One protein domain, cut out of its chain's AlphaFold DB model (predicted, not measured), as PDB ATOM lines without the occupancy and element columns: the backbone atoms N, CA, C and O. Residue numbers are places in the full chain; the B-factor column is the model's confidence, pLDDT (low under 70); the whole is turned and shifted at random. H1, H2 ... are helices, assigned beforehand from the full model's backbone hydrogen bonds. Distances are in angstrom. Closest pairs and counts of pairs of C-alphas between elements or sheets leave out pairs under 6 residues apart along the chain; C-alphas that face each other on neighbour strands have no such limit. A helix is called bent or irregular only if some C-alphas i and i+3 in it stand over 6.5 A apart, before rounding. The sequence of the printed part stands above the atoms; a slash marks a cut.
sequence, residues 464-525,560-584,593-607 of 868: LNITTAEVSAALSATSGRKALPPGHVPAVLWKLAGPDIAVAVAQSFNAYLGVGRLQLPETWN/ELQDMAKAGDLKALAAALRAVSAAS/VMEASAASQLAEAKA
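This is residues 464 to 525, 560 to 584 and 593 to 607 of the 868 residues of an uncharacterized protein of Symbiodinium microadriaticum (UniProt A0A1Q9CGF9). A loose, spread-out set of helices has a small core where H1 packs steeply on H3, with H2 at the end of H1. H5 and H6 fold back as a loosely joined pair near H2, and H7 sticks out with residues 594 to 607, while H4 ends a short arm that follows H3. The printed part has 102 residues with seven named helices, H1 to H7 in chain order, and no named strand: all helix. It is loose, with a radius of gyration of the C-alphas of 16.0 A, and spans 46 by 43 by 26 A.

H3, residues 498 to 512, is irregular: C-alphas 500 and 503 are 7.1 A apart. It touches H1, residues 468 to 476, at a steep tilt of 58 degrees, opposite ways; their closest C-alphas, of Val 503 and Thr 468, are 5.3 A apart. H1 touches H2, residues 491 to 496, closest at the C-alphas of Ser 476 and Lys 495, 4.9 A. H2 and H3 meet only through their link. H2 is near H5, residues 560 to 567. H5 and H6, residues 570 to 584, only just touch, with 3 pairs of C-alphas within 8 A, and only at the corner. H7, residues 593 to 607, is close to H3 but not clearly touching: the closest C-alphas, of Val 593 and Ala 504, are 7.3 A apart. H4, residues 522 to 525, is apart from H3. Each O i to N i+4 pair is within hydrogen-bond range in H1, H2, H5 and H6, against 9 of 11 in H3 and 10 of 11 in H7; H4 is too short for such a pair.

H3 is 20.2 A long, H6 20.8 A and H7 21.3 A. H1 begins at C-alpha 468 (83.541, -35.847, 3.935) and H7 ends at C-alpha 607 (71.477, -47.191, 22.882).

The C-alphas farthest apart, of Gly 516 and Ala 567, are 47.5 A apart. Residues 526 to 559 and 585 to 592 are not printed, with C-alpha gaps of 30.5 A and 17.6 A. The link from H1 to H2 is long. The pLDDT is under 70 at residues 560 to 568, 570 to 584 and 593 to 604.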
ATOM      1  N   LEU A 464      78.664 -25.661  -3.749       93.38
ATOM      2  CA  LEU A 464      79.736 -26.642  -3.908       93.38
ATOM      3  C   LEU A 464      79.653 -27.660  -2.766       93.38
ATOM      4  O   LEU A 464      80.256 -27.471  -1.716       93.38
ATOM      5  N   ASN A 465      78.885 -28.729  -2.978       95.06
ATOM      6  CA  ASN A 465      78.677 -29.797  -1.998       95.06
ATOM      7  C   ASN A 465      79.937 -30.674  -1.851       95.06
ATOM      8  O   ASN A 465      80.007 -31.747  -2.446       95.06
ATOM      9  N   ILE A 466      80.924 -30.234  -1.068       96.75
ATOM     10  CA  ILE A 466      82.120 -31.028  -0.760       96.75
ATOM     11  C   ILE A 466      81.747 -32.135   0.230       96.75
ATOM     12  O   ILE A 466      81.184 -31.880   1.299       96.75
ATOM     13  N   THR A 467      82.075 -33.379  -0.102       97.69
ATOM     14  CA  THR A 467      81.815 -34.540   0.758       97.69
ATOM     15  C   THR A 467      82.926 -34.764   1.787       97.69
ATOM     16  O   THR A 467      84.104 -34.485   1.553       97.69
ATOM     17  N   THR A 468      82.575 -35.371   2.925       97.56
ATOM     18  CA  THR A 468      83.541 -35.847   3.935       97.56
ATOM     19  C   THR A 468      84.604 -36.774   3.330       97.56
ATOM     20  O   THR A 468      85.769 -36.728   3.726       97.56
ATOM     21  N   ALA A 469      84.220 -37.595   2.345       96.56
ATOM     22  CA  ALA A 469      85.123 -38.509   1.651       96.56
ATOM     23  C   ALA A 469      86.191 -37.755   0.839       96.56
ATOM     24  O   ALA A 469      87.374 -38.074   0.949       96.56
ATOM     25  N   GLU A 470      85.807 -36.715   0.091       96.62
ATOM     26  CA  GLU A 470      86.748 -35.861  -0.647       96.62
ATOM     27  C   GLU A 470      87.691 -35.101   0.290       96.62
ATOM     28  O   GLU A 470      88.888 -35.021   0.012       96.62
ATOM     29  N   VAL A 471      87.199 -34.597   1.428       96.81
ATOM     30  CA  VAL A 471      88.049 -33.936   2.433       96.81
ATOM     31  C   VAL A 471      89.048 -34.921   3.046       96.81
ATOM     32  O   VAL A 471      90.238 -34.613   3.120       96.81
ATOM     33  N   SER A 472      88.610 -36.123   3.428       96.25
ATOM     34  CA  SER A 472      89.493 -37.168   3.965       96.25
ATOM     35  C   SER A 472      90.538 -37.628   2.934       96.25
ATOM     36  O   SER A 472      91.731 -37.732   3.244       96.25
ATOM     37  N   ALA A 473      90.140 -37.795   1.668       95.50
ATOM     38  CA  ALA A 473      91.049 -38.081   0.559       95.50
ATOM     39  C   ALA A 473      92.062 -36.941   0.331       95.50
ATOM     40  O   ALA A 473      93.255 -37.193   0.179       95.50
ATOM     41  N   ALA A 474      91.628 -35.677   0.379       95.50
ATOM     42  CA  ALA A 474      92.506 -34.519   0.222       95.50
ATOM     43  C   ALA A 474      93.514 -34.384   1.379       95.50
ATOM     44  O   ALA A 474      94.701 -34.153   1.133       95.50
ATOM     45  N   LEU A 475      93.069 -34.565   2.629       94.75
ATOM     46  CA  LEU A 475      93.914 -34.516   3.828       94.75
ATOM     47  C   LEU A 475      94.938 -35.658   3.838       94.75
ATOM     48  O   LEU A 475      96.135 -35.419   4.029       94.75
ATOM     49  N   SER A 476      94.509 -36.886   3.538       92.75
ATOM     50  CA  SER A 476      95.400 -38.048   3.432       92.75
ATOM     51  C   SER A 476      96.353 -37.974   2.228       92.75
ATOM     52  O   SER A 476      97.488 -38.453   2.324       92.75
ATOM     53  N   ALA A 477      95.984 -37.297   1.138       94.25
ATOM     54  CA  ALA A 477      96.875 -36.993   0.015       94.25
ATOM     55  C   ALA A 477      97.905 -35.879   0.313       94.25
ATOM     56  O   ALA A 477      98.832 -35.675  -0.480       94.25
ATOM     57  N   THR A 478      97.809 -35.155   1.439       90.00
ATOM     58  CA  THR A 478      98.797 -34.112   1.755       90.00
ATOM     59  C   THR A 478     100.200 -34.693   1.967       90.00
ATOM     60  O   THR A 478     100.432 -35.665   2.690       90.00
ATOM     61  N   SER A 479     101.192 -34.067   1.332       90.75
ATOM     62  CA  SER A 479     102.591 -34.442   1.506       90.75
ATOM     63  C   SER A 479     103.160 -33.820   2.785       90.75
ATOM     64  O   SER A 479     103.499 -32.638   2.826       90.75
ATOM     65  N   GLY A 480     103.351 -34.644   3.823       86.31
ATOM     66  CA  GLY A 480     103.868 -34.252   5.148       86.31
ATOM     67  C   GLY A 480     105.266 -33.606   5.186       86.31
ATOM     68  O   GLY A 480     105.766 -33.276   6.254       86.31
ATOM     69  N   ARG A 481     105.906 -33.400   4.025       84.44
ATOM     70  CA  ARG A 481     107.153 -32.630   3.858       84.44
ATOM     71  C   ARG A 481     106.922 -31.163   3.461       84.44
ATOM     72  O   ARG A 481     107.896 -30.436   3.272       84.44
ATOM     73  N   LYS A 482     105.669 -30.709   3.315       78.50
ATOM     74  CA  LYS A 482     105.348 -29.284   3.145       78.50
ATOM     75  C   LYS A 482     105.687 -28.528   4.433       78.50
ATOM     76  O   LYS A 482     105.097 -28.783   5.481       78.50
ATOM     77  N   ALA A 483     106.630 -27.595   4.342       74.44
ATOM     78  CA  ALA A 483     106.831 -26.591   5.378       74.44
ATOM     79  C   ALA A 483     105.642 -25.619   5.376       74.44
ATOM     80  O   ALA A 483     105.199 -25.190   4.310       74.44
ATOM     81  N   LEU A 484     105.148 -25.282   6.563       79.00
ATOM     82  CA  LEU A 484     104.098 -24.289   6.785       79.00
ATOM     83  C   LEU A 484     104.673 -23.123   7.609       79.00
ATOM     84  O   LEU A 484     105.749 -23.278   8.199       79.00
ATOM     85  N   PRO A 485     104.022 -21.947   7.631       75.81
ATOM     86  CA  PRO A 485     104.468 -20.833   8.462       75.81
ATOM     87  C   PRO A 485     104.422 -21.195   9.958       75.81
ATOM     88  O   PRO A 485     103.640 -22.061  10.356       75.81
ATOM     89  N   PRO A 486     105.210 -20.526  10.822       76.12
ATOM     90  CA  PRO A 486     105.029 -20.647  12.269       76.12
ATOM     91  C   PRO A 486     103.583 -20.303  12.676       76.12
ATOM     92  O   PRO A 486     102.896 -19.544  11.989       76.12
ATOM     93  N   GLY A 487     103.105 -20.913  13.763       83.88
ATOM     94  CA  GLY A 487     101.705 -20.831  14.209       83.88
ATOM     95  C   GLY A 487     100.721 -21.728  13.440       83.88
ATOM     96  O   GLY A 487      99.593 -21.898  13.881       83.88
ATOM     97  N   HIS A 488     101.122 -22.347  12.324       84.81
ATOM     98  CA  HIS A 488     100.243 -23.237  11.559       84.81
ATOM     99  C   HIS A 488     100.503 -24.710  11.899       84.81
ATOM    100  O   HIS A 488     101.651 -25.159  11.938       84.81
ATOM    101  N   VAL A 489      99.428 -25.480  12.092       88.75
ATOM    102  CA  VAL A 489      99.474 -26.929  12.358       88.75
ATOM    103  C   VAL A 489     100.209 -27.655  11.211       88.75
ATOM    104  O   VAL A 489      99.793 -27.516  10.059       88.75
ATOM    105  N   PRO A 490     101.292 -28.423  11.469       89.62
ATOM    106  CA  PRO A 490     102.057 -29.119  10.432       89.62
ATOM    107  C   PRO A 490     101.229 -30.086   9.575       89.62
ATOM    108  O   PRO A 490     100.376 -30.807  10.082       89.62
ATOM    109  N   ALA A 491     101.559 -30.197   8.281       89.00
ATOM    110  CA  ALA A 491     100.857 -31.070   7.326       89.00
ATOM    111  C   ALA A 491     100.809 -32.561   7.736       89.00
ATOM    112  O   ALA A 491      99.891 -33.274   7.349       89.00
ATOM    113  N   VAL A 492     101.766 -33.033   8.545       91.94
ATOM    114  CA  VAL A 492     101.732 -34.389   9.125       91.94
ATOM    115  C   VAL A 492     100.544 -34.558  10.078       91.94
ATOM    116  O   VAL A 492      99.881 -35.586  10.032       91.94
ATOM    117  N   LEU A 493     100.235 -33.549  10.899       93.31
ATOM    118  CA  LEU A 493      99.133 -33.613  11.861       93.31
ATOM    119  C   LEU A 493      97.772 -33.515  11.158       93.31
ATOM    120  O   LEU A 493      96.882 -34.288  11.487       93.31
ATOM    121  N   TRP A 494      97.645 -32.675  10.121       92.75
ATOM    122  CA  TRP A 494      96.465 -32.654   9.236       92.75
ATOM    123  C   TRP A 494      96.198 -34.001   8.555       92.75
ATOM    124  O   TRP A 494      95.044 -34.367   8.352       92.75
ATOM    125  N   LYS A 495      97.255 -34.742   8.200       94.50
ATOM    126  CA  LYS A 495      97.134 -36.089   7.631       94.50
ATOM    127  C   LYS A 495      96.760 -37.143   8.679       94.50
ATOM    128  O   LYS A 495      95.989 -38.039   8.359       94.50
ATOM    129  N   LEU A 496      97.302 -37.056   9.897       93.31
ATOM    130  CA  LEU A 496      97.024 -38.012  10.978       93.31
ATOM    131  C   LEU A 496      95.610 -37.846  11.551       93.31
ATOM    132  O   LEU A 496      94.880 -38.823  11.618       93.31
ATOM    133  N   ALA A 497      95.200 -36.615  11.875       94.81
ATOM    134  CA  ALA A 497      93.847 -36.293  12.348       94.81
ATOM    135  C   ALA A 497      92.812 -36.187  11.207       94.81
ATOM    136  O   ALA A 497      91.685 -35.743  11.419       94.81
ATOM    137  N   GLY A 498      93.202 -36.547   9.977       95.19
ATOM    138  CA  GLY A 498      92.391 -36.409   8.769       95.19
ATOM    139  C   GLY A 498      90.999 -37.050   8.856       95.19
ATOM    140  O   GLY A 498      90.039 -36.372   8.492       95.19
ATOM    141  N   PRO A 499      90.858 -38.297   9.353       94.62
ATOM    142  CA  PRO A 499      89.554 -38.937   9.532       94.62
ATOM    143  C   PRO A 499      88.638 -38.167  10.493       94.62
ATOM    144  O   PRO A 499      87.481 -37.919  10.160       94.62
ATOM    145  N   ASP A 500      89.175 -37.735  11.637       95.62
ATOM    146  CA  ASP A 500      88.408 -37.118  12.725       95.62
ATOM    147  C   ASP A 500      87.876 -35.729  12.339       95.62
ATOM    148  O   ASP A 500      86.741 -35.365  12.645       95.62
ATOM    149  N   ILE A 501      88.695 -34.936  11.638       96.38
ATOM    150  CA  ILE A 501      88.375 -33.539  11.301       96.38
ATOM    151  C   ILE A 501      87.645 -33.378   9.963       96.38
ATOM    152  O   ILE A 501      87.103 -32.303   9.699       96.38
ATOM    153  N   ALA A 502      87.607 -34.412   9.110       96.56
ATOM    154  CA  ALA A 502      87.038 -34.308   7.764       96.56
ATOM    155  C   ALA A 502      85.565 -33.869   7.763       96.56
ATOM    156  O   ALA A 502      85.168 -33.107   6.884       96.56
ATOM    157  N   VAL A 503      84.773 -34.295   8.755       96.69
ATOM    158  CA  VAL A 503      83.351 -33.923   8.887       96.69
ATOM    159  C   VAL A 503      83.201 -32.423   9.148       96.69
ATOM    160  O   VAL A 503      82.530 -31.731   8.383       96.69
ATOM    161  N   ALA A 504      83.869 -31.902  10.181       95.31
ATOM    162  CA  ALA A 504      83.794 -30.490  10.558       95.31
ATOM    163  C   ALA A 504      84.365 -29.567   9.465       95.31
ATOM    164  O   ALA A 504      83.832 -28.484   9.208       95.31
ATOM    165  N   VAL A 505      85.421 -30.008   8.771       94.94
ATOM    166  CA  VAL A 505      86.006 -29.278   7.639       94.94
ATOM    167  C   VAL A 505      85.064 -29.276   6.426       94.94
ATOM    168  O   VAL A 505      84.860 -28.216   5.840       94.94
ATOM    169  N   ALA A 506      84.428 -30.404   6.078       96.38
ATOM    170  CA  ALA A 506      83.435 -30.462   4.999       96.38
ATOM    171  C   ALA A 506      82.211 -29.577   5.293       96.38
ATOM    172  O   ALA A 506      81.798 -28.792   4.441       96.38
ATOM    173  N   GLN A 507      81.680 -29.631   6.519       96.00
ATOM    174  CA  GLN A 507      80.597 -28.751   6.976       96.00
ATOM    175  C   GLN A 507      80.985 -27.268   6.868       96.00
ATOM    176  O   GLN A 507      80.215 -26.472   6.331       96.00
ATOM    177  N   SER A 508      82.201 -26.909   7.297       93.81
ATOM    178  CA  SER A 508      82.720 -25.538   7.199       93.81
ATOM    179  C   SER A 508      82.830 -25.064   5.746       93.81
ATOM    180  O   SER A 508      82.400 -23.957   5.430       93.81
ATOM    181  N   PHE A 509      83.354 -25.894   4.836       94.62
ATOM    182  CA  PHE A 509      83.381 -25.565   3.407       94.62
ATOM    183  C   PHE A 509      81.970 -25.369   2.846       94.62
ATOM    184  O   PHE A 509      81.715 -24.358   2.201       94.62
ATOM    185  N   ASN A 510      81.042 -26.283   3.125       95.38
ATOM    186  CA  ASN A 510      79.689 -26.227   2.569       95.38
ATOM    187  C   ASN A 510      78.882 -25.021   3.090       95.38
ATOM    188  O   ASN A 510      78.037 -24.502   2.364       95.38
ATOM    189  N   ALA A 511      79.183 -24.524   4.295       94.38
ATOM    190  CA  ALA A 511      78.628 -23.275   4.815       94.38
ATOM    191  C   ALA A 511      79.126 -22.035   4.042       94.38
ATOM    192  O   ALA A 511      78.324 -21.178   3.675       94.38
ATOM    193  N   TYR A 512      80.428 -21.947   3.742       94.12
ATOM    194  CA  TYR A 512      81.012 -20.808   3.009       94.12
ATOM    195  C   TYR A 512      80.849 -20.885   1.478       94.12
ATOM    196  O   TYR A 512      80.993 -19.869   0.795       94.12
ATOM    197  N   LEU A 513      80.554 -22.069   0.932       94.19
ATOM    198  CA  LEU A 513      80.422 -22.353  -0.506       94.19
ATOM    199  C   LEU A 513      78.971 -22.664  -0.931       94.19
ATOM    200  O   LEU A 513      78.737 -23.364  -1.921       94.19
ATOM    201  N   GLY A 514      77.995 -22.145  -0.181       93.94
ATOM    202  CA  GLY A 514      76.570 -22.210  -0.513       93.94
ATOM    203  C   GLY A 514      76.169 -21.352  -1.726       93.94
ATOM    204  O   GLY A 514      76.987 -20.681  -2.350       93.94
ATOM    205  N   VAL A 515      74.876 -21.364  -2.067       94.62
ATOM    206  CA  VAL A 515      74.318 -20.519  -3.143       94.62
ATOM    207  C   VAL A 515      74.329 -19.045  -2.728       94.62
ATOM    208  O   VAL A 515      73.946 -18.710  -1.609       94.62
ATOM    209  N   GLY A 516      74.682 -18.155  -3.656       94.56
ATOM    210  CA  GLY A 516      74.669 -16.708  -3.447       94.56
ATOM    211  C   GLY A 516      76.069 -16.113  -3.312       94.56
ATOM    212  O   GLY A 516      77.005 -16.553  -3.976       94.56
ATOM    213  N   ARG A 517      76.198 -15.051  -2.511       92.12
ATOM    214  CA  ARG A 517      77.445 -14.288  -2.350       92.12
ATOM    215  C   ARG A 517      78.496 -15.116  -1.610       92.12
ATOM    216  O   ARG A 517      78.286 -15.487  -0.460       92.12
ATOM    217  N   LEU A 518      79.653 -15.314  -2.233       91.38
ATOM    218  CA  LEU A 518      80.792 -16.008  -1.640       91.38
ATOM    219  C   LEU A 518      81.376 -15.184  -0.476       91.38
ATOM    220  O   LEU A 518      81.971 -14.127  -0.697       91.38
ATOM    221  N   GLN A 519      81.222 -15.665   0.758       89.00
ATOM    222  CA  GLN A 519      81.767 -15.038   1.970       89.00
ATOM    223  C   GLN A 519      82.856 -15.925   2.588       89.00
ATOM    224  O   GLN A 519      82.664 -16.517   3.644       89.00
ATOM    225  N   LEU A 520      84.006 -16.048   1.917       88.62
ATOM    226  CA  LEU A 520      85.149 -16.765   2.496       88.62
ATOM    227  C   LEU A 520      85.706 -16.002   3.714       88.62
ATOM    228  O   LEU A 520      85.801 -14.773   3.646       88.62
ATOM    229  N   PRO A 521      86.162 -16.696   4.775       88.50
ATOM    230  CA  PRO A 521      86.905 -16.069   5.864       88.50
ATOM    231  C   PRO A 521      88.106 -15.272   5.343       88.50
ATOM    232  O   PRO A 521      88.848 -15.751   4.484       88.50
ATOM    233  N   GLU A 522      88.345 -14.077   5.892       82.62
ATOM    234  CA  GLU A 522      89.456 -13.203   5.472       82.62
ATOM    235  C   GLU A 522      90.804 -13.946   5.494       82.62
ATOM    236  O   GLU A 522      91.589 -13.868   4.545       82.62
ATOM    237  N   THR A 523      91.004 -14.782   6.517       83.38
ATOM    238  CA  THR A 523      92.192 -15.621   6.720       83.38
ATOM    239  C   THR A 523      92.469 -16.614   5.589       83.38
ATOM    240  O   THR A 523      93.627 -16.967   5.383       83.38
ATOM    241  N   TRP A 524      91.463 -17.039   4.814       82.75
ATOM    242  CA  TRP A 524      91.661 -17.941   3.669       82.75
ATOM    243  C   TRP A 524      92.319 -17.230   2.477       82.75
ATOM    244  O   TRP A 524      92.932 -17.881   1.632       82.75
ATOM    245  N   ASN A 525      92.255 -15.895   2.428       76.06
ATOM    246  CA  ASN A 525      92.925 -15.082   1.412       76.06
ATOM    247  C   ASN A 525      94.396 -14.774   1.773       76.06
ATOM    248  O   ASN A 525      95.148 -14.253   0.943       76.06
ATOM    249  N   GLU A 560     111.672 -32.807  16.231       59.19
ATOM    250  CA  GLU A 560     111.194 -33.413  17.479       59.19
ATOM    251  C   GLU A 560     109.760 -33.962  17.332       59.19
ATOM    252  O   GLU A 560     109.522 -35.145  17.560       59.19
ATOM    253  N   LEU A 561     108.832 -33.167  16.781       58.12
ATOM    254  CA  LEU A 561     107.474 -33.624  16.443       58.12
ATOM    255  C   LEU A 561     107.432 -34.735  15.376       58.12
ATOM    256  O   LEU A 561     106.510 -35.550  15.385       58.12
ATOM    257  N   GLN A 562     108.393 -34.791  14.446       58.22
ATOM    258  CA  GLN A 562     108.478 -35.884  13.467       58.22
ATOM    259  C   GLN A 562     109.024 -37.175  14.077       58.22
ATOM    260  O   GLN A 562     108.633 -38.248  13.627       58.22
ATOM    261  N   ASP A 563     109.900 -37.093  15.074       59.47
ATOM    262  CA  ASP A 563     110.432 -38.263  15.771       59.47
ATOM    263  C   ASP A 563     109.431 -38.799  16.808       59.47
ATOM    264  O   ASP A 563     109.192 -40.006  16.843       59.47
ATOM    265  N   MET A 564     108.702 -37.928  17.516       61.88
ATOM    266  CA  MET A 564     107.537 -38.322  18.328       61.88
ATOM    267  C   MET A 564     106.450 -39.012  17.487       61.88
ATOM    268  O   MET A 564     105.908 -40.037  17.896       61.88
ATOM    269  N   ALA A 565     106.166 -38.510  16.279       55.53
ATOM    270  CA  ALA A 565     105.202 -39.138  15.370       55.53
ATOM    271  C   ALA A 565     105.665 -40.507  14.824       55.53
ATOM    272  O   ALA A 565     104.821 -41.328  14.476       55.53
ATOM    273  N   LYS A 566     106.979 -40.782  14.764       57.12
ATOM    274  CA  LYS A 566     107.517 -42.126  14.459       57.12
ATOM    275  C   LYS A 566     107.453 -43.064  15.662       57.12
ATOM    276  O   LYS A 566     107.302 -44.264  15.471       57.12
ATOM    277  N   ALA A 567     107.576 -42.529  16.878       65.88
ATOM    278  CA  ALA A 567     107.537 -43.297  18.122       65.88
ATOM    279  C   ALA A 567     106.130 -43.808  18.493       65.88
ATOM    280  O   ALA A 567     106.000 -44.627  19.396       65.88
ATOM    281  N   GLY A 568     105.077 -43.342  17.810       53.41
ATOM    282  CA  GLY A 568     103.712 -43.853  17.975       53.41
ATOM    283  C   GLY A 568     102.986 -43.389  19.243       53.41
ATOM    284  O   GLY A 568     101.891 -43.878  19.515       53.41
ATOM    285  N   ASP A 569     103.540 -42.441  20.009       72.19
ATOM    286  CA  ASP A 569     102.897 -41.934  21.228       72.19
ATOM    287  C   ASP A 569     101.727 -40.988  20.903       72.19
ATOM    288  O   ASP A 569     101.842 -39.759  20.886       72.19
ATOM    289  N   LEU A 570     100.562 -41.592  20.666       57.12
ATOM    290  CA  LEU A 570      99.300 -40.898  20.420       57.12
ATOM    291  C   LEU A 570      98.847 -40.040  21.616       57.12
ATOM    292  O   LEU A 570      98.148 -39.047  21.411       57.12
ATOM    293  N   LYS A 571      99.250 -40.362  22.858       55.88
ATOM    294  CA  LYS A 571      98.901 -39.556  24.042       55.88
ATOM    295  C   LYS A 571      99.730 -38.278  24.102       55.88
ATOM    296  O   LYS A 571      99.151 -37.208  24.307       55.88
ATOM    297  N   ALA A 572     101.038 -38.355  23.866       59.31
ATOM    298  CA  ALA A 572     101.889 -37.175  23.749       59.31
ATOM    299  C   ALA A 572     101.536 -36.343  22.508       59.31
ATOM    300  O   ALA A 572     101.499 -35.116  22.599       59.31
ATOM    301  N   LEU A 573     101.180 -36.974  21.380       54.19
ATOM    302  CA  LEU A 573     100.693 -36.271  20.188       54.19
ATOM    303  C   LEU A 573      99.392 -35.499  20.478       54.19
ATOM    304  O   LEU A 573      99.287 -34.321  20.138       54.19
ATOM    305  N   ALA A 574      98.425 -36.123  21.161       56.47
ATOM    306  CA  ALA A 574      97.184 -35.469  21.576       56.47
ATOM    307  C   ALA A 574      97.424 -34.348  22.606       56.47
ATOM    308  O   ALA A 574      96.776 -33.305  22.546       56.47
ATOM    309  N   ALA A 575      98.371 -34.519  23.535       58.50
ATOM    310  CA  ALA A 575      98.768 -33.468  24.473       58.50
ATOM    311  C   ALA A 575      99.442 -32.281  23.758       58.50
ATOM    312  O   ALA A 575      99.096 -31.132  24.030       58.50
ATOM    313  N   ALA A 576     100.329 -32.543  22.795       56.44
ATOM    314  CA  ALA A 576     100.957 -31.518  21.964       56.44
ATOM    315  C   ALA A 576      99.930 -30.780  21.089       56.44
ATOM    316  O   ALA A 576      99.982 -29.556  20.990       56.44
ATOM    317  N   LEU A 577      98.949 -31.488  20.517       55.19
ATOM    318  CA  LEU A 577      97.830 -30.882  19.786       55.19
ATOM    319  C   LEU A 577      96.982 -29.968  20.684       55.19
ATOM    320  O   LEU A 577      96.673 -28.850  20.274       55.19
ATOM    321  N   ARG A 578      96.671 -30.375  21.924       51.22
ATOM    322  CA  ARG A 578      95.993 -29.503  22.908       51.22
ATOM    323  C   ARG A 578      96.831 -28.271  23.260       51.22
ATOM    324  O   ARG A 578      96.290 -27.170  23.287       51.22
ATOM    325  N   ALA A 579      98.136 -28.432  23.479       48.03
ATOM    326  CA  ALA A 579      99.038 -27.328  23.818       48.03
ATOM    327  C   ALA A 579      99.213 -26.320  22.664       48.03
ATOM    328  O   ALA A 579      99.202 -25.114  22.895       48.03
ATOM    329  N   VAL A 580      99.322 -26.796  21.418       46.38
ATOM    330  CA  VAL A 580      99.389 -25.938  20.220       46.38
ATOM    331  C   VAL A 580      98.043 -25.258  19.947       46.38
ATOM    332  O   VAL A 580      98.026 -24.081  19.594       46.38
ATOM    333  N   SER A 581      96.922 -25.955  20.165       43.22
ATOM    334  CA  SER A 581      95.570 -25.383  20.073       43.22
ATOM    335  C   SER A 581      95.380 -24.223  21.059       43.22
ATOM    336  O   SER A 581      95.049 -23.109  20.649       43.22
ATOM    337  N   ALA A 582      95.720 -24.437  22.337       41.66
ATOM    338  CA  ALA A 582      95.633 -23.425  23.393       41.66
ATOM    339  C   ALA A 582      96.527 -22.188  23.162       41.66
ATOM    340  O   ALA A 582      96.283 -21.140  23.754       41.66
ATOM    341  N   ALA A 583      97.555 -22.296  22.314       39.34
ATOM    342  CA  ALA A 583      98.515 -21.228  22.053       39.34
ATOM    343  C   ALA A 583      98.249 -20.418  20.770       39.34
ATOM    344  O   ALA A 583      98.948 -19.430  20.544       39.34
ATOM    345  N   SER A 584      97.318 -20.832  19.893       41.81
ATOM    346  CA  SER A 584      97.282 -20.303  18.515       41.81
ATOM    347  C   SER A 584      95.907 -20.220  17.829       41.81
ATOM    348  O   SER A 584      95.868 -20.024  16.612       41.81
ATOM    349  N   VAL A 593      81.849 -28.330  17.851       46.28
ATOM    350  CA  VAL A 593      82.420 -29.674  17.637       46.28
ATOM    351  C   VAL A 593      82.530 -30.448  18.955       46.28
ATOM    352  O   VAL A 593      82.219 -31.639  18.993       46.28
ATOM    353  N   MET A 594      82.917 -29.779  20.046       47.12
ATOM    354  CA  MET A 594      82.948 -30.371  21.391       47.12
ATOM    355  C   MET A 594      81.543 -30.784  21.859       47.12
ATOM    356  O   MET A 594      81.354 -31.898  22.345       47.12
ATOM    357  N   GLU A 595      80.557 -29.905  21.682       49.75
ATOM    358  CA  GLU A 595      79.172 -30.121  22.109       49.75
ATOM    359  C   GLU A 595      78.479 -31.219  21.284       49.75
ATOM    360  O   GLU A 595      77.859 -32.119  21.853       49.75
ATOM    361  N   ALA A 596      78.678 -31.239  19.960       46.59
ATOM    362  CA  ALA A 596      78.184 -32.309  19.091       46.59
ATOM    363  C   ALA A 596      78.821 -33.676  19.408       46.59
ATOM    364  O   ALA A 596      78.128 -34.694  19.408       46.59
ATOM    365  N   SER A 597      80.122 -33.716  19.724       51.31
ATOM    366  CA  SER A 597      80.808 -34.955  20.113       51.31
ATOM    367  C   SER A 597      80.279 -35.510  21.441       51.31
ATOM    368  O   SER A 597      79.962 -36.698  21.523       51.31
ATOM    369  N   ALA A 598      80.088 -34.648  22.447       55.72
ATOM    370  CA  ALA A 598      79.495 -35.032  23.727       55.72
ATOM    371  C   ALA A 598      78.037 -35.511  23.577       55.72
ATOM    372  O   ALA A 598      77.649 -36.508  24.185       55.72
ATOM    373  N   ALA A 599      77.240 -34.850  22.729       58.06
ATOM    374  CA  ALA A 599      75.873 -35.269  22.425       58.06
ATOM    375  C   ALA A 599      75.819 -36.642  21.730       58.06
ATOM    376  O   ALA A 599      74.966 -37.461  22.076       58.06
ATOM    377  N   SER A 600      76.745 -36.922  20.804       62.19
ATOM    378  CA  SER A 600      76.844 -38.219  20.122       62.19
ATOM    379  C   SER A 600      77.184 -39.351  21.095       62.19
ATOM    380  O   SER A 600      76.476 -40.354  21.130       62.19
ATOM    381  N   GLN A 601      78.200 -39.168  21.944       59.62
ATOM    382  CA  GLN A 601      78.595 -40.169  22.948       59.62
ATOM    383  C   GLN A 601      77.480 -40.426  23.976       59.62
ATOM    384  O   GLN A 601      77.266 -41.561  24.398       59.62
ATOM    385  N   LEU A 602      76.713 -39.391  24.343       69.25
ATOM    386  CA  LEU A 602      75.551 -39.524  25.226       69.25
ATOM    387  C   LEU A 602      74.364 -40.248  24.559       69.25
ATOM    388  O   LEU A 602      73.529 -40.812  25.267       69.25
ATOM    389  N   ALA A 603      74.250 -40.218  23.230       69.94
ATOM    390  CA  ALA A 603      73.236 -40.968  22.487       69.94
ATOM    391  C   ALA A 603      73.633 -42.445  22.330       69.94
ATOM    392  O   ALA A 603      72.818 -43.328  22.590       69.94
ATOM    393  N   GLU A 604      74.894 -42.707  21.991       69.38
ATOM    394  CA  GLU A 604      75.475 -44.046  21.834       69.38
ATOM    395  C   GLU A 604      75.403 -44.844  23.149       69.38
ATOM    396  O   GLU A 604      74.783 -45.907  23.197       69.38
ATOM    397  N   ALA A 605      75.850 -44.255  24.265       70.00
ATOM    398  CA  ALA A 605      75.754 -44.865  25.595       70.00
ATOM    399  C   ALA A 605      74.306 -45.106  26.084       70.00
ATOM    400  O   ALA A 605      74.086 -45.904  26.995       70.00
ATOM    401  N   LYS A 606      73.300 -44.431  25.505       73.31
ATOM    402  CA  LYS A 606      71.876 -44.705  25.780       73.31
ATOM    403  C   LYS A 606      71.319 -45.848  24.933       73.31
ATOM    404  O   LYS A 606      70.405 -46.522  25.397       73.31
ATOM    405  N   ALA A 607      71.849 -46.062  23.729       73.50
ATOM    406  CA  ALA A 607      71.477 -47.191  22.882       73.50
ATOM    407  C   ALA A 607      72.004 -48.509  23.470       73.50
ATOM    408  O   ALA A 607      71.222 -49.433  23.686       73.50
TER     409      ALA A 607